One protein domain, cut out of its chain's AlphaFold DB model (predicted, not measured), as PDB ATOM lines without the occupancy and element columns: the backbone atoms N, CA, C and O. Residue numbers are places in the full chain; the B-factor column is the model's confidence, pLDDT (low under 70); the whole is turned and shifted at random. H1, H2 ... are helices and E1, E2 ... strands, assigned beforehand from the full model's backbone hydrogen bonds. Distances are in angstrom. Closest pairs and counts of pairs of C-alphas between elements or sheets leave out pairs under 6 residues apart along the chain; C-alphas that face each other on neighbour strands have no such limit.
ATOM      1  N   LYS A 333      -1.742   0.228  55.258       92.12
ATOM      2  CA  LYS A 333      -0.397   0.342  54.699       92.12
ATOM      3  C   LYS A 333      -0.248  -0.428  53.391       92.12
ATOM      4  O   LYS A 333       0.385   0.073  52.461       92.12
ATOM      5  N   ILE A 334      -0.820  -1.629  53.294       92.56
ATOM      6  CA  ILE A 334      -0.838  -2.391  52.038       92.56
ATOM      7  C   ILE A 334      -1.657  -1.650  50.977       92.56
ATOM      8  O   ILE A 334      -1.184  -1.494  49.850       92.56
ATOM      9  N   GLU A 335      -2.838  -1.147  51.343       92.00
ATOM     10  CA  GLU A 335      -3.671  -0.345  50.439       92.00
ATOM     11  C   GLU A 335      -2.945   0.937  49.995       92.00
ATOM     12  O   GLU A 335      -2.903   1.235  48.803       92.00
ATOM     13  N   GLY A 336      -2.254   1.627  50.908       93.44
ATOM     14  CA  GLY A 336      -1.392   2.768  50.589       93.44
ATOM     15  C   GLY A 336      -0.277   2.417  49.598       93.44
ATOM     16  O   GLY A 336      -0.016   3.175  48.668       93.44
ATOM     17  N   GLY A 337       0.347   1.241  49.716       94.12
ATOM     18  CA  GLY A 337       1.360   0.779  48.759       94.12
ATOM     19  C   GLY A 337       0.786   0.489  47.364       94.12
ATOM     20  O   GLY A 337       1.439   0.738  46.347       94.12
ATOM     21  N   ILE A 338      -0.455   0.001  47.299       94.56
ATOM     22  CA  ILE A 338      -1.192  -0.216  46.047       94.56
ATOM     23  C   ILE A 338      -1.583   1.120  45.410       94.56
ATOM     24  O   ILE A 338      -1.423   1.299  44.199       94.56
ATOM     25  N   GLU A 339      -2.060   2.067  46.214       94.62
ATOM     26  CA  GLU A 339      -2.347   3.435  45.784       94.62
ATOM     27  C   GLU A 339      -1.086   4.140  45.277       94.62
ATOM     28  O   GLU A 339      -1.130   4.733  44.200       94.62
ATOM     29  N   LEU A 340       0.051   3.991  45.967       95.56
ATOM     30  CA  LEU A 340       1.331   4.555  45.541       95.56
ATOM     31  C   LEU A 340       1.756   4.019  44.176       95.56
ATOM     32  O   LEU A 340       2.132   4.796  43.304       95.56
ATOM     33  N   PHE A 341       1.638   2.708  43.947       95.06
ATOM     34  CA  PHE A 341       1.915   2.129  42.632       95.06
ATOM     35  C   PHE A 341       1.039   2.755  41.542       95.06
ATOM     36  O   PHE A 341       1.547   3.181  40.505       95.06
ATOM     37  N   ARG A 342      -0.279   2.837  41.770       94.31
ATOM     38  CA  ARG A 342      -1.221   3.431  40.806       94.31
ATOM     39  C   ARG A 342      -0.896   4.900  40.541       94.31
ATOM     40  O   ARG A 342      -0.948   5.338  39.392       94.31
ATOM     41  N   TRP A 343      -0.548   5.643  41.590       95.19
ATOM     42  CA  TRP A 343      -0.139   7.038  41.502       95.19
ATOM     43  C   TRP A 343       1.137   7.184  40.664       95.19
ATOM     44  O   TRP A 343       1.174   7.997  39.739       95.19
ATOM     45  N   CYS A 344       2.144   6.340  40.906       95.38
ATOM     46  CA  CYS A 344       3.386   6.301  40.136       95.38
ATOM     47  C   CYS A 344       3.147   5.957  38.661       95.38
ATOM     48  O   CYS A 344       3.714   6.612  37.789       95.38
ATOM     49  N   ILE A 345       2.305   4.962  38.368       94.56
ATOM     50  CA  ILE A 345       1.946   4.583  36.995       94.56
ATOM     51  C   ILE A 345       1.294   5.759  36.263       94.56
ATOM     52  O   ILE A 345       1.701   6.097  35.153       94.56
ATOM     53  N   HIS A 346       0.330   6.419  36.904       93.12
ATOM     54  CA  HIS A 346      -0.395   7.529  36.297       93.12
ATOM     55  C   HIS A 346       0.489   8.747  36.020       93.12
ATOM     56  O   HIS A 346       0.432   9.337  34.942       93.12
ATOM     57  N   ASN A 347       1.324   9.111  36.994       94.12
ATOM     58  CA  ASN A 347       2.191  10.282  36.903       94.12
ATOM     59  C   ASN A 347       3.511   9.998  36.171       94.12
ATOM     60  O   ASN A 347       4.314  10.908  36.001       94.12
ATOM     61  N   LYS A 348       3.729   8.763  35.690       95.38
ATOM     62  CA  LYS A 348       4.960   8.317  35.005       95.38
ATOM     63  C   LYS A 348       6.208   8.385  35.894       95.38
ATOM     64  O   LYS A 348       7.314   8.620  35.417       95.38
ATOM     65  N   MET A 349       6.017   8.138  37.188       95.31
ATOM     66  CA  MET A 349       7.026   8.254  38.245       95.31
ATOM     67  C   MET A 349       7.393   6.902  38.873       95.31
ATOM     68  O   MET A 349       7.978   6.860  39.953       95.31
ATOM     69  N   LEU A 350       7.040   5.771  38.250       95.00
ATOM     70  CA  LEU A 350       7.470   4.462  38.744       95.00
ATOM     71  C   LEU A 350       8.997   4.336  38.647       95.00
ATOM     72  O   LEU A 350       9.579   4.534  37.580       95.00
ATOM     73  N   LYS A 351       9.635   3.989  39.765       92.81
ATOM     74  CA  LYS A 351      11.092   3.881  39.899       92.81
ATOM     75  C   LYS A 351      11.562   2.426  39.875       92.81
ATOM     76  O   LYS A 351      10.811   1.489  40.146       92.81
ATOM     77  N   VAL A 352      12.850   2.241  39.594       93.06
ATOM     78  CA  VAL A 352      13.532   0.956  39.800       93.06
ATOM     79  C   VAL A 352      13.573   0.638  41.299       93.06
ATOM     80  O   VAL A 352      13.635   1.528  42.137       93.06
ATOM     81  N   ASN A 353      13.551  -0.649  41.626       92.25
ATOM     82  CA  ASN A 353      13.417  -1.223  42.961       92.25
ATOM     83  C   ASN A 353      12.048  -1.022  43.625       92.25
ATOM     84  O   ASN A 353      11.895  -1.335  44.805       92.25
ATOM     85  N   PHE A 354      11.035  -0.578  42.875       93.62
ATOM     86  CA  PHE A 354       9.683  -0.486  43.407       93.62
ATOM     87  C   PHE A 354       9.123  -1.894  43.716       93.62
ATOM     88  O   PHE A 354       9.193  -2.783  42.854       93.62
ATOM     89  N   PRO A 355       8.588  -2.127  44.927       93.25
ATOM     90  CA  PRO A 355       7.997  -3.399  45.328       93.25
ATOM     91  C   PRO A 355       6.553  -3.511  44.822       93.25
ATOM     92  O   PRO A 355       5.735  -2.620  45.042       93.25
ATOM     93  N   VAL A 356       6.208  -4.627  44.186       95.06
ATOM     94  CA  VAL A 356       4.836  -4.909  43.743       95.06
ATOM     95  C   VAL A 356       4.362  -6.272  44.222       95.06
ATOM     96  O   VAL A 356       5.144  -7.215  44.334       95.06
ATOM     97  N   ILE A 357       3.067  -6.369  44.510       95.62
ATOM     98  CA  ILE A 357       2.433  -7.587  45.008       95.62
ATOM     99  C   ILE A 357       1.995  -8.454  43.826       95.62
ATOM    100  O   ILE A 357       1.290  -7.999  42.919       95.62
ATOM    101  N   THR A 358       2.384  -9.720  43.841       95.81
ATOM    102  CA  THR A 358       2.008 -10.713  42.828       95.81
ATOM    103  C   THR A 358       0.758 -11.496  43.233       95.81
ATOM    104  O   THR A 358       0.276 -11.398  44.364       95.81
ATOM    105  N   LYS A 359       0.198 -12.285  42.309       94.69
ATOM    106  CA  LYS A 359      -1.015 -13.088  42.527       94.69
ATOM    107  C   LYS A 359      -0.865 -14.077  43.691       94.69
ATOM    108  O   LYS A 359      -1.821 -14.254  44.440       94.69
ATOM    109  N   ASP A 360       0.331 -14.629  43.913       93.19
ATOM    110  CA  ASP A 360       0.647 -15.514  45.052       93.19
ATOM    111  C   ASP A 360       0.893 -14.770  46.379       93.19
ATOM    112  O   ASP A 360       1.420 -15.355  47.326       93.19
ATOM    113  N   LYS A 361       0.519 -13.484  46.466       92.69
ATOM    114  CA  LYS A 361       0.714 -12.616  47.639       92.69
ATOM    115  C   LYS A 361       2.187 -12.522  48.076       92.69
ATOM    116  O   LYS A 361       2.477 -12.415  49.267       92.69
ATOM    117  N   LYS A 362       3.119 -12.540  47.118       93.06
ATOM    118  CA  LYS A 362       4.547 -12.263  47.342       93.06
ATOM    119  C   LYS A 362       4.939 -10.898  46.811       93.06
ATOM    120  O   LYS A 362       4.176 -10.252  46.095       93.06
ATOM    121  N   ILE A 363       6.136 -10.454  47.186       93.19
ATOM    122  CA  ILE A 363       6.681  -9.177  46.733       93.19
ATOM    123  C   ILE A 363       7.712  -9.431  45.646       93.19
ATOM    124  O   ILE A 363       8.747 -10.054  45.876       93.19
ATOM    125  N   GLN A 364       7.447  -8.881  44.469       93.44
ATOM    126  CA  GLN A 364       8.396  -8.817  43.374       93.44
ATOM    127  C   GLN A 364       8.965  -7.399  43.297       93.44
ATOM    128  O   GLN A 364       8.226  -6.422  43.237       93.44
ATOM    129  N   VAL A 365      10.291  -7.275  43.282       93.00
ATOM    130  CA  VAL A 365      10.973  -5.981  43.138       93.00
ATOM    131  C   VAL A 365      11.303  -5.740  41.665       93.00
ATOM    132  O   VAL A 365      11.907  -6.594  41.010       93.00
ATOM    133  N   ILE A 366      10.919  -4.576  41.137       92.69
ATOM    134  CA  ILE A 366      11.136  -4.218  39.729       92.69
ATOM    135  C   ILE A 366      12.570  -3.733  39.536       92.69
ATOM    136  O   ILE A 366      12.893  -2.586  39.818       92.69
ATOM    137  N   GLN A 367      13.452  -4.598  39.043       92.69
ATOM    138  CA  GLN A 367      14.873  -4.264  38.869       92.69
ATOM    139  C   GLN A 367      15.183  -3.512  37.568       92.69
ATOM    140  O   GLN A 367      16.239  -2.897  37.455       92.69
ATOM    141  N   ASN A 368      14.307  -3.589  36.564       92.75
ATOM    142  CA  ASN A 368      14.522  -2.959  35.266       92.75
ATOM    143  C   ASN A 368      13.172  -2.635  34.613       92.75
ATOM    144  O   ASN A 368      12.355  -3.536  34.439       92.75
ATOM    145  N   LEU A 369      12.967  -1.363  34.250       93.38
ATOM    146  CA  LEU A 369      11.725  -0.884  33.635       93.38
ATOM    147  C   LEU A 369      11.634  -1.160  32.115       93.38
ATOM    148  O   LEU A 369      10.575  -1.021  31.502       93.38
ATOM    149  N   ASP A 370      12.733  -1.603  31.506       90.88
ATOM    150  CA  ASP A 370      12.848  -1.947  30.086       90.88
ATOM    151  C   ASP A 370      12.839  -3.464  29.825       90.88
ATOM    152  O   ASP A 370      13.151  -3.902  28.716       90.88
ATOM    153  N   LYS A 371      12.500  -4.289  30.825       91.62
ATOM    154  CA  LYS A 371      12.501  -5.754  30.708       91.62
ATOM    155  C   LYS A 371      11.191  -6.373  31.178       91.62
ATOM    156  O   LYS A 371      10.710  -6.044  32.262       91.62
ATOM    157  N   GLU A 372      10.707  -7.370  30.432       92.56
ATOM    158  CA  GLU A 372       9.506  -8.124  30.800       92.56
ATOM    159  C   GLU A 372       9.676  -8.755  32.184       92.56
ATOM    160  O   GLU A 372      10.535  -9.618  32.396       92.56
ATOM    161  N   THR A 373       8.855  -8.311  33.135       93.31
ATOM    162  CA  THR A 373       8.954  -8.745  34.532       93.31
ATOM    163  C   THR A 373       7.650  -9.361  35.021       93.31
ATOM    164  O   THR A 373       7.696 -10.433  35.631       93.31
ATOM    165  N   LEU A 374       6.510  -8.732  34.721       96.44
ATOM    166  CA  LEU A 374       5.184  -9.146  35.183       96.44
ATOM    167  C   LEU A 374       4.141  -9.071  34.067       96.44
ATOM    168  O   LEU A 374       4.306  -8.365  33.078       96.44
ATOM    169  N   ILE A 375       3.041  -9.783  34.259       96.25
ATOM    170  CA  ILE A 375       1.849  -9.803  33.420       96.25
ATOM    171  C   ILE A 375       0.696  -9.251  34.256       96.25
ATOM    172  O   ILE A 375       0.576  -9.585  35.435       96.25
ATOM    173  N   ILE A 376      -0.151  -8.395  33.688       96.81
ATOM    174  CA  ILE A 376      -1.380  -7.987  34.388       96.81
ATOM    175  C   ILE A 376      -2.388  -9.156  34.416       96.81
ATOM    176  O   ILE A 376      -2.299 -10.051  33.577       96.81
ATOM    177  N   PRO A 377      -3.372  -9.174  35.330       96.94
ATOM    178  CA  PRO A 377      -4.407 -10.206  35.319       96.94
ATOM    179  C   PRO A 377      -5.138 -10.299  33.974       96.94
ATOM    180  O   PRO A 377      -5.498  -9.286  33.364       96.94
ATOM    181  N   PHE A 378      -5.390 -11.526  33.535       95.81
ATOM    182  CA  PHE A 378      -5.923 -11.880  32.220       95.81
ATOM    183  C   PHE A 378      -7.313 -11.302  31.989       95.81
ATOM    184  O   PHE A 378      -7.602 -10.835  30.884       95.81
ATOM    185  N   LYS A 379      -8.135 -11.204  33.039       94.38
ATOM    186  CA  LYS A 379      -9.455 -10.568  32.952       94.38
ATOM    187  C   LYS A 379      -9.393  -9.139  32.414       94.38
ATOM    188  O   LYS A 379     -10.225  -8.753  31.602       94.38
ATOM    189  N   TYR A 380      -8.358  -8.378  32.780       94.12
ATOM    190  CA  TYR A 380      -8.158  -7.008  32.296       94.12
ATOM    191  C   TYR A 380      -7.544  -6.970  30.887       94.12
ATOM    192  O   TYR A 380      -7.602  -5.954  30.195       94.12
ATOM    193  N   MET A 381      -6.979  -8.080  30.408       92.94
ATOM    194  CA  MET A 381      -6.556  -8.234  29.014       92.94
ATOM    195  C   MET A 381      -7.709  -8.598  28.073       92.94
ATOM    196  O   MET A 381      -7.557  -8.421  26.867       92.94
ATOM    197  N   GLY A 382      -8.841  -9.072  28.603       92.00
ATOM    198  CA  GLY A 382      -9.892  -9.722  27.815       92.00
ATOM    199  C   GLY A 382      -9.601 -11.201  27.538       92.00
ATOM    200  O   GLY A 382     -10.125 -11.762  26.581       92.00
ATOM    201  N   ILE A 383      -8.748 -11.827  28.354       95.06
ATOM    202  CA  ILE A 383      -8.405 -13.250  28.284       95.06
ATOM    203  C   ILE A 383      -9.133 -13.978  29.420       95.06
ATOM    204  O   ILE A 383      -9.226 -13.461  30.532       95.06
ATOM    205  N   ASP A 384      -9.640 -15.182  29.153       94.62
ATOM    206  CA  ASP A 384     -10.270 -16.030  30.175       94.62
ATOM    207  C   ASP A 384      -9.271 -16.346  31.309       94.62
ATOM    208  O   ASP A 384      -8.169 -16.846  31.063       94.62
ATOM    209  N   GLU A 385      -9.666 -16.051  32.553       94.56
ATOM    210  CA  GLU A 385      -8.838 -16.190  33.760       94.56
ATOM    211  C   GLU A 385      -8.323 -17.615  33.967       94.56
ATOM    212  O   GLU A 385      -7.251 -17.798  34.545       94.56
ATOM    213  N   LYS A 386      -9.023 -18.634  33.444       94.62
ATOM    214  CA  LYS A 386      -8.563 -20.028  33.537       94.62
ATOM    215  C   LYS A 386      -7.171 -20.233  32.930       94.62
ATOM    216  O   LYS A 386      -6.457 -21.142  33.336       94.62
ATOM    217  N   TYR A 387      -6.776 -19.408  31.956       95.25
ATOM    218  CA  TYR A 387      -5.467 -19.512  31.312       95.25
ATOM    219  C   TYR A 387      -4.330 -18.905  32.148       95.25
ATOM    220  O   TYR A 387      -3.165 -19.145  31.833       95.25
ATOM    221  N   GLU A 388      -4.623 -18.183  33.236       94.94
ATOM    222  CA  GLU A 388      -3.588 -17.694  34.157       94.94
ATOM    223  C   GLU A 388      -2.799 -18.837  34.806       94.94
ATOM    224  O   GLU A 388      -1.615 -18.675  35.087       94.94
ATOM    225  N   ASP A 389      -3.410 -20.015  34.982       92.94
ATOM    226  CA  ASP A 389      -2.776 -21.199  35.585       92.94
ATOM    227  C   ASP A 389      -1.535 -21.695  34.816       92.94
ATOM    228  O   ASP A 389      -0.680 -22.407  35.374       92.94
ATOM    229  N   LEU A 390      -1.431 -21.305  33.538       94.19
ATOM    230  CA  LEU A 390      -0.302 -21.578  32.648       94.19
ATOM    231  C   LEU A 390       0.948 -20.783  33.034       94.19
ATOM    232  O   LEU A 390       2.067 -21.235  32.788       94.19
ATOM    233  N   TYR A 391       0.765 -19.627  33.665       94.81
ATOM    234  CA  TYR A 391       1.843 -18.756  34.098       94.81
ATOM    235  C   TYR A 391       2.135 -18.940  35.595       94.81
ATOM    236  O   TYR A 391       1.262 -19.320  36.379       94.81
ATOM    237  N   PRO A 392       3.384 -18.720  36.034       93.38
ATOM    238  CA  PRO A 392       3.683 -18.642  37.457       93.38
ATOM    239  C   PRO A 392       2.920 -17.487  38.116       93.38
ATOM    240  O   PRO A 392       2.906 -16.375  37.600       93.38
ATOM    241  N   GLU A 393       2.322 -17.721  39.281       94.56
ATOM    242  CA  GLU A 393       1.560 -16.685  39.996       94.56
ATOM    243  C   GLU A 393       2.436 -15.490  40.412       94.56
ATOM    244  O   GLU A 393       1.970 -14.354  40.402       94.56
ATOM    245  N   ASN A 394       3.731 -15.716  40.662       93.75
ATOM    246  CA  ASN A 394       4.720 -14.660  40.909       93.75
ATOM    247  C   ASN A 394       5.088 -13.845  39.649       93.75
ATOM    248  O   ASN A 394       5.861 -12.893  39.732       93.75
ATOM    249  N   ARG A 395       4.564 -14.216  38.473       95.00
ATOM    250  CA  ARG A 395       4.633 -13.420  37.240       95.00
ATOM    251  C   ARG A 395       3.369 -12.612  36.988       95.00
ATOM    252  O   ARG A 395       3.383 -11.793  36.078       95.00
ATOM    253  N   ILE A 396       2.303 -12.807  37.760       96.75
ATOM    254  CA  ILE A 396       1.023 -12.121  37.563       96.75
ATOM    255  C   ILE A 396       0.871 -11.050  38.643       96.75
ATOM    256  O   ILE A 396       1.013 -11.336  39.829       96.75
ATOM    257  N   LEU A 397       0.597  -9.810  38.244       96.94
ATOM    258  CA  LEU A 397       0.334  -8.703  39.163       96.94
ATOM    259  C   LEU A 397      -0.978  -8.955  39.923       96.94
ATOM    260  O   LEU A 397      -1.944  -9.446  39.346       96.94
ATOM    261  N   HIS A 398      -1.048  -8.621  41.211       95.75
ATOM    262  CA  HIS A 398      -2.257  -8.880  41.995       95.75
ATOM    263  C   HIS A 398      -3.476  -8.082  41.481       95.75
ATOM    264  O   HIS A 398      -3.371  -6.905  41.131       95.75
ATOM    265  N   GLN A 399      -4.674  -8.678  41.491       94.69
ATOM    266  CA  GLN A 399      -5.882  -8.030  40.948       94.69
ATOM    267  C   GLN A 399      -6.272  -6.725  41.648       94.69
ATOM    268  O   GLN A 399      -6.855  -5.841  41.017       94.69
ATOM    269  N   LYS A 400      -5.886  -6.590  42.923       93.31
ATOM    270  CA  LYS A 400      -6.138  -5.402  43.740       93.31
ATOM    271  C   LYS A 400      -5.597  -4.134  43.108       93.31
ATOM    272  O   LYS A 400      -6.220  -3.107  43.288       93.31
ATOM    273  N   TYR A 401      -4.539  -4.171  42.294       94.56
ATOM    274  CA  TYR A 401      -4.043  -2.968  41.610       94.56
ATOM    275  C   TYR A 401      -5.052  -2.329  40.648       94.56
ATOM    276  O   TYR A 401      -4.891  -1.161  40.319       94.56
ATOM    277  N   PHE A 402      -6.120  -3.032  40.273       94.38
ATOM    278  CA  PHE A 402      -7.140  -2.561  39.333       94.38
ATOM    279  C   PHE A 402      -8.501  -2.272  39.995       94.38
ATOM    280  O   PHE A 402      -9.406  -1.768  39.343       94.38
ATOM    281  N   GLU A 403      -8.652  -2.550  41.292       89.31
ATOM    282  CA  GLU A 403      -9.858  -2.256  42.083       89.31
ATOM    283  C   GLU A 403      -9.819  -0.815  42.637       89.31
ATOM    284  O   GLU A 403      -9.783  -0.605  43.850       89.31
ATOM    285  N   ALA A 404      -9.671   0.197  41.776       77.81
ATOM    286  CA  ALA A 404      -9.573   1.593  42.211       77.81
ATOM    287  C   ALA A 404     -10.958   2.240  42.347       77.81
ATOM    288  O   ALA A 404     -11.828   2.043  41.506       77.81
ATOM    289  N   SER A 405     -11.161   3.048  43.390       70.19
ATOM    290  CA  SER A 405     -12.424   3.767  43.608       70.19
ATOM    291  C   SER A 405     -12.596   4.979  42.684       70.19
ATOM    292  O   SER A 405     -13.720   5.387  42.409       70.19
ATOM    293  N   ASN A 406     -11.491   5.554  42.204       78.06
ATOM    294  CA  ASN A 406     -11.456   6.797  41.430       78.06
ATOM    295  C   ASN A 406     -11.106   6.612  39.941       78.06
ATOM    296  O   ASN A 406     -11.101   7.596  39.205       78.06
ATOM    297  N   LYS A 407     -10.799   5.387  39.494       81.75
ATOM    298  CA  LYS A 407     -10.416   5.070  38.110       81.75
ATOM    299  C   LYS A 407     -10.954   3.719  37.679       81.75
ATOM    300  O   LYS A 407     -11.059   2.808  38.496       81.75
ATOM    301  N   THR A 408     -11.233   3.577  36.386       88.38
ATOM    302  CA  THR A 408     -11.619   2.278  35.831       88.38
ATOM    303  C   THR A 408     -10.391   1.367  35.674       88.38
ATOM    304  O   THR A 408      -9.271   1.866  35.497       88.38
ATOM    305  N   PRO A 409     -10.553   0.032  35.722       90.31
ATOM    306  CA  PRO A 409      -9.478  -0.906  35.395       90.31
ATOM    307  C   PRO A 409      -8.826  -0.629  34.031       90.31
ATOM    308  O   PRO A 409      -7.613  -0.786  33.873       90.31
ATOM    309  N   GLU A 410      -9.618  -0.175  33.058       91.38
ATOM    310  CA  GLU A 410      -9.182   0.195  31.714       91.38
ATOM    311  C   GLU A 410      -8.229   1.397  31.720       91.38
ATOM    312  O   GLU A 410      -7.237   1.381  30.990       91.38
ATOM    313  N   ASP A 411      -8.476   2.402  32.567       92.00
ATOM    314  CA  ASP A 411      -7.590   3.565  32.700       92.00
ATOM    315  C   ASP A 411      -6.211   3.145  33.222       92.00
ATOM    316  O   ASP A 411      -5.182   3.535  32.674       92.00
ATOM    317  N   ILE A 412      -6.186   2.280  34.241       92.75
ATOM    318  CA  ILE A 412      -4.941   1.766  34.830       92.75
ATOM    319  C   ILE A 412      -4.177   0.930  33.804       92.75
ATOM    320  O   ILE A 412      -2.974   1.117  33.620       92.75
ATOM    321  N   LYS A 413      -4.872   0.038  33.087       94.56
ATOM    322  CA  LYS A 413      -4.274  -0.741  31.995       94.56
ATOM    323  C   LYS A 413      -3.662   0.168  30.932       94.56
ATOM    324  O   LYS A 413      -2.554  -0.108  30.479       94.56
ATOM    325  N   LYS A 414      -4.361   1.234  30.539       94.44
ATOM    326  CA  LYS A 414      -3.901   2.177  29.516       94.44
ATOM    327  C   LYS A 414      -2.666   2.957  29.970       94.44
ATOM    328  O   LYS A 414      -1.737   3.112  29.181       94.44
ATOM    329  N   ASP A 415      -2.625   3.401  31.225       94.19
ATOM    330  CA  ASP A 415      -1.450   4.077  31.793       94.19
ATOM    331  C   ASP A 415      -0.226   3.136  31.805       94.19
ATOM    332  O   ASP A 415       0.867   3.529  31.389       94.19
ATOM    333  N   ILE A 416      -0.419   1.863  32.181       95.25
ATOM    334  CA  ILE A 416       0.624   0.827  32.097       95.25
ATOM    335  C   ILE A 416       1.064   0.607  30.642       95.25
ATOM    336  O   ILE A 416       2.259   0.586  30.361       95.25
ATOM    337  N   GLU A 417       0.123   0.454  29.710       93.50
ATOM    338  CA  GLU A 417       0.412   0.177  28.299       93.50
ATOM    339  C   GLU A 417       1.181   1.321  27.618       93.50
ATOM    340  O   GLU A 417       2.069   1.074  26.807       93.50
ATOM    341  N   ASN A 418       0.899   2.575  27.969       92.50
ATOM    342  CA  ASN A 418       1.550   3.725  27.338       92.50
ATOM    343  C   ASN A 418       2.969   3.993  27.856       92.50
ATOM    344  O   ASN A 418       3.772   4.601  27.144       92.50
ATOM    345  N   HIS A 419       3.266   3.622  29.104       92.56
ATOM    346  CA  HIS A 419       4.486   4.070  29.788       92.56
ATOM    347  C   HIS A 419       5.368   2.937  30.313       92.56
ATOM    348  O   HIS A 419       6.565   3.142  30.487       92.56
ATOM    349  N   TYR A 420       4.810   1.743  30.516       94.12
ATOM    350  CA  TYR A 420       5.491   0.625  31.172       94.12
ATOM    351  C   TYR A 420       5.215  -0.740  30.510       94.12
ATOM    352  O   TYR A 420       5.412  -1.780  31.143       94.12
ATOM    353  N   ASN A 421       4.815  -0.761  29.231       88.75
ATOM    354  CA  ASN A 421       4.496  -1.976  28.457       88.75
ATOM    355  C   ASN A 421       5.648  -2.984  28.327       88.75
ATOM    356  O   ASN A 421       5.404  -4.170  28.116       88.75
ATOM    357  N   LYS A 422       6.900  -2.534  28.461       89.69
ATOM    358  CA  LYS A 422       8.064  -3.426  28.500       89.69
ATOM    359  C   LYS A 422       8.174  -4.184  29.819       89.69
ATOM    360  O   LYS A 422       8.632  -5.317  29.815       89.69
ATOM    361  N   THR A 423       7.774  -3.578  30.941       94.81
ATOM    362  CA  THR A 423       7.838  -4.211  32.274       94.81
ATOM    363  C   THR A 423       6.621  -5.068  32.555       94.81
ATOM    364  O   THR A 423       6.751  -6.206  33.018       94.81
ATOM    365  N   PHE A 424       5.448  -4.494  32.292       96.38
ATOM    366  CA  PHE A 424       4.152  -5.095  32.548       96.38
ATOM    367  C   PHE A 424       3.495  -5.439  31.224       96.38
ATOM    368  O   PHE A 424       3.108  -4.567  30.448       96.38
ATOM    369  N   ILE A 425       3.336  -6.731  30.989       95.69
ATOM    370  CA  ILE A 425       2.677  -7.228  29.799       95.69
ATOM    371  C   ILE A 425       1.178  -6.983  29.940       95.69
ATOM    372  O   ILE A 425       0.560  -7.482  30.881       95.69
ATOM    373  N   THR A 426       0.608  -6.220  29.006       95.00
ATOM    374  CA  THR A 426      -0.824  -5.868  28.948       95.00
ATOM    375  C   THR A 426      -1.584  -6.573  27.822       95.00
ATOM    376  O   THR A 426      -2.815  -6.509  27.784       95.00
ATOM    377  N   LYS A 427      -0.861  -7.247  26.916       93.88
ATOM    378  CA  LYS A 427      -1.382  -7.984  25.757       93.88
ATOM    379  C   LYS A 427      -0.529  -9.222  25.482       93.88
ATOM    380  O   LYS A 427       0.677  -9.210  25.718       93.88
ATOM    381  N   LEU A 428      -1.165 -10.273  24.973       94.69
ATOM    382  CA  LEU A 428      -0.513 -11.503  24.527       94.69
ATOM    383  C   LEU A 428      -0.963 -11.827  23.092       94.69
ATOM    384  O   LEU A 428      -2.166 -11.728  22.834       94.69
TER     385      LEU A 428
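AT A GLANCE: This is residues 333 to 428 of the 830 residues of an uncharacterized protein of archaeon (UniProt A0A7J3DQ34). Look for a rounded, loop-rich body in which the two longer helices, H1 and H5, meet at a steep angle on one side and H3 sits at the far side. Short helices H2 and H4, a small hairpin E1-E2 and long loops make the rest. The printed part has 96 residues with five named helices and two named strands, in the order H1 E1 E2 H2 H3 H4 H5; the class is mostly helix, though under half of the residues are in named elements. It is compact, with a radius of gyration of the C-alphas of 12.2 A, and spans 31 by 28 by 27 A.

HOW THE PARTS SIT: Start with H1, residues 333 to 347, which with residues 342 to 346 alone touches H5, residues 409 to 419: the closest C-alphas, His 346 and Asp 415, are 5.8 A apart, at a steep tilt of 55 degrees, the same way. Next find the hairpin of E1, residues 355 to 357, and E2, residues 363 to 365, antiparallel at 144 degrees; N 356 and O 364, 2.9 A apart, are within hydrogen-bond range. H2, residues 378 to 381, only just touches H5, with 3 pairs of C-alphas within 8 A, the closest Tyr 380 and Pro 409, 7.0 A. H3, residues 385 to 390, and H2 touch only at the corner, the closest C-alphas being Phe 378 and Glu 385, 5.4 A. With residues 338 to 342 alone H1 touches H4, residues 399 to 402, closest at the C-alphas of Ile 338 and Tyr 401, 5.9 A. In H1 and H5 every O i to N i+4 pair is within hydrogen-bond range; H3 has 0 of 2, but 2 of 3 O i to N i+3 pairs, and H2 and H4 are too short for an i+4 pair.

IN THESE COORDINATES: Find C-alpha 333 at (-0.397, 0.342, 54.699); H1 runs 20.5 A to C-alpha 347. H3 measures 10.2 A. H5 runs 15.8 A to C-alpha 419 at (4.486, 4.070, 29.788).

THE WHOLE: The C-alphas of Met 349 and Lys 386 are the two farthest apart, 32.6 A. The link from E2 to H2 is long. The printed part has no cut, and no printed residue is under 70 in pLDDT.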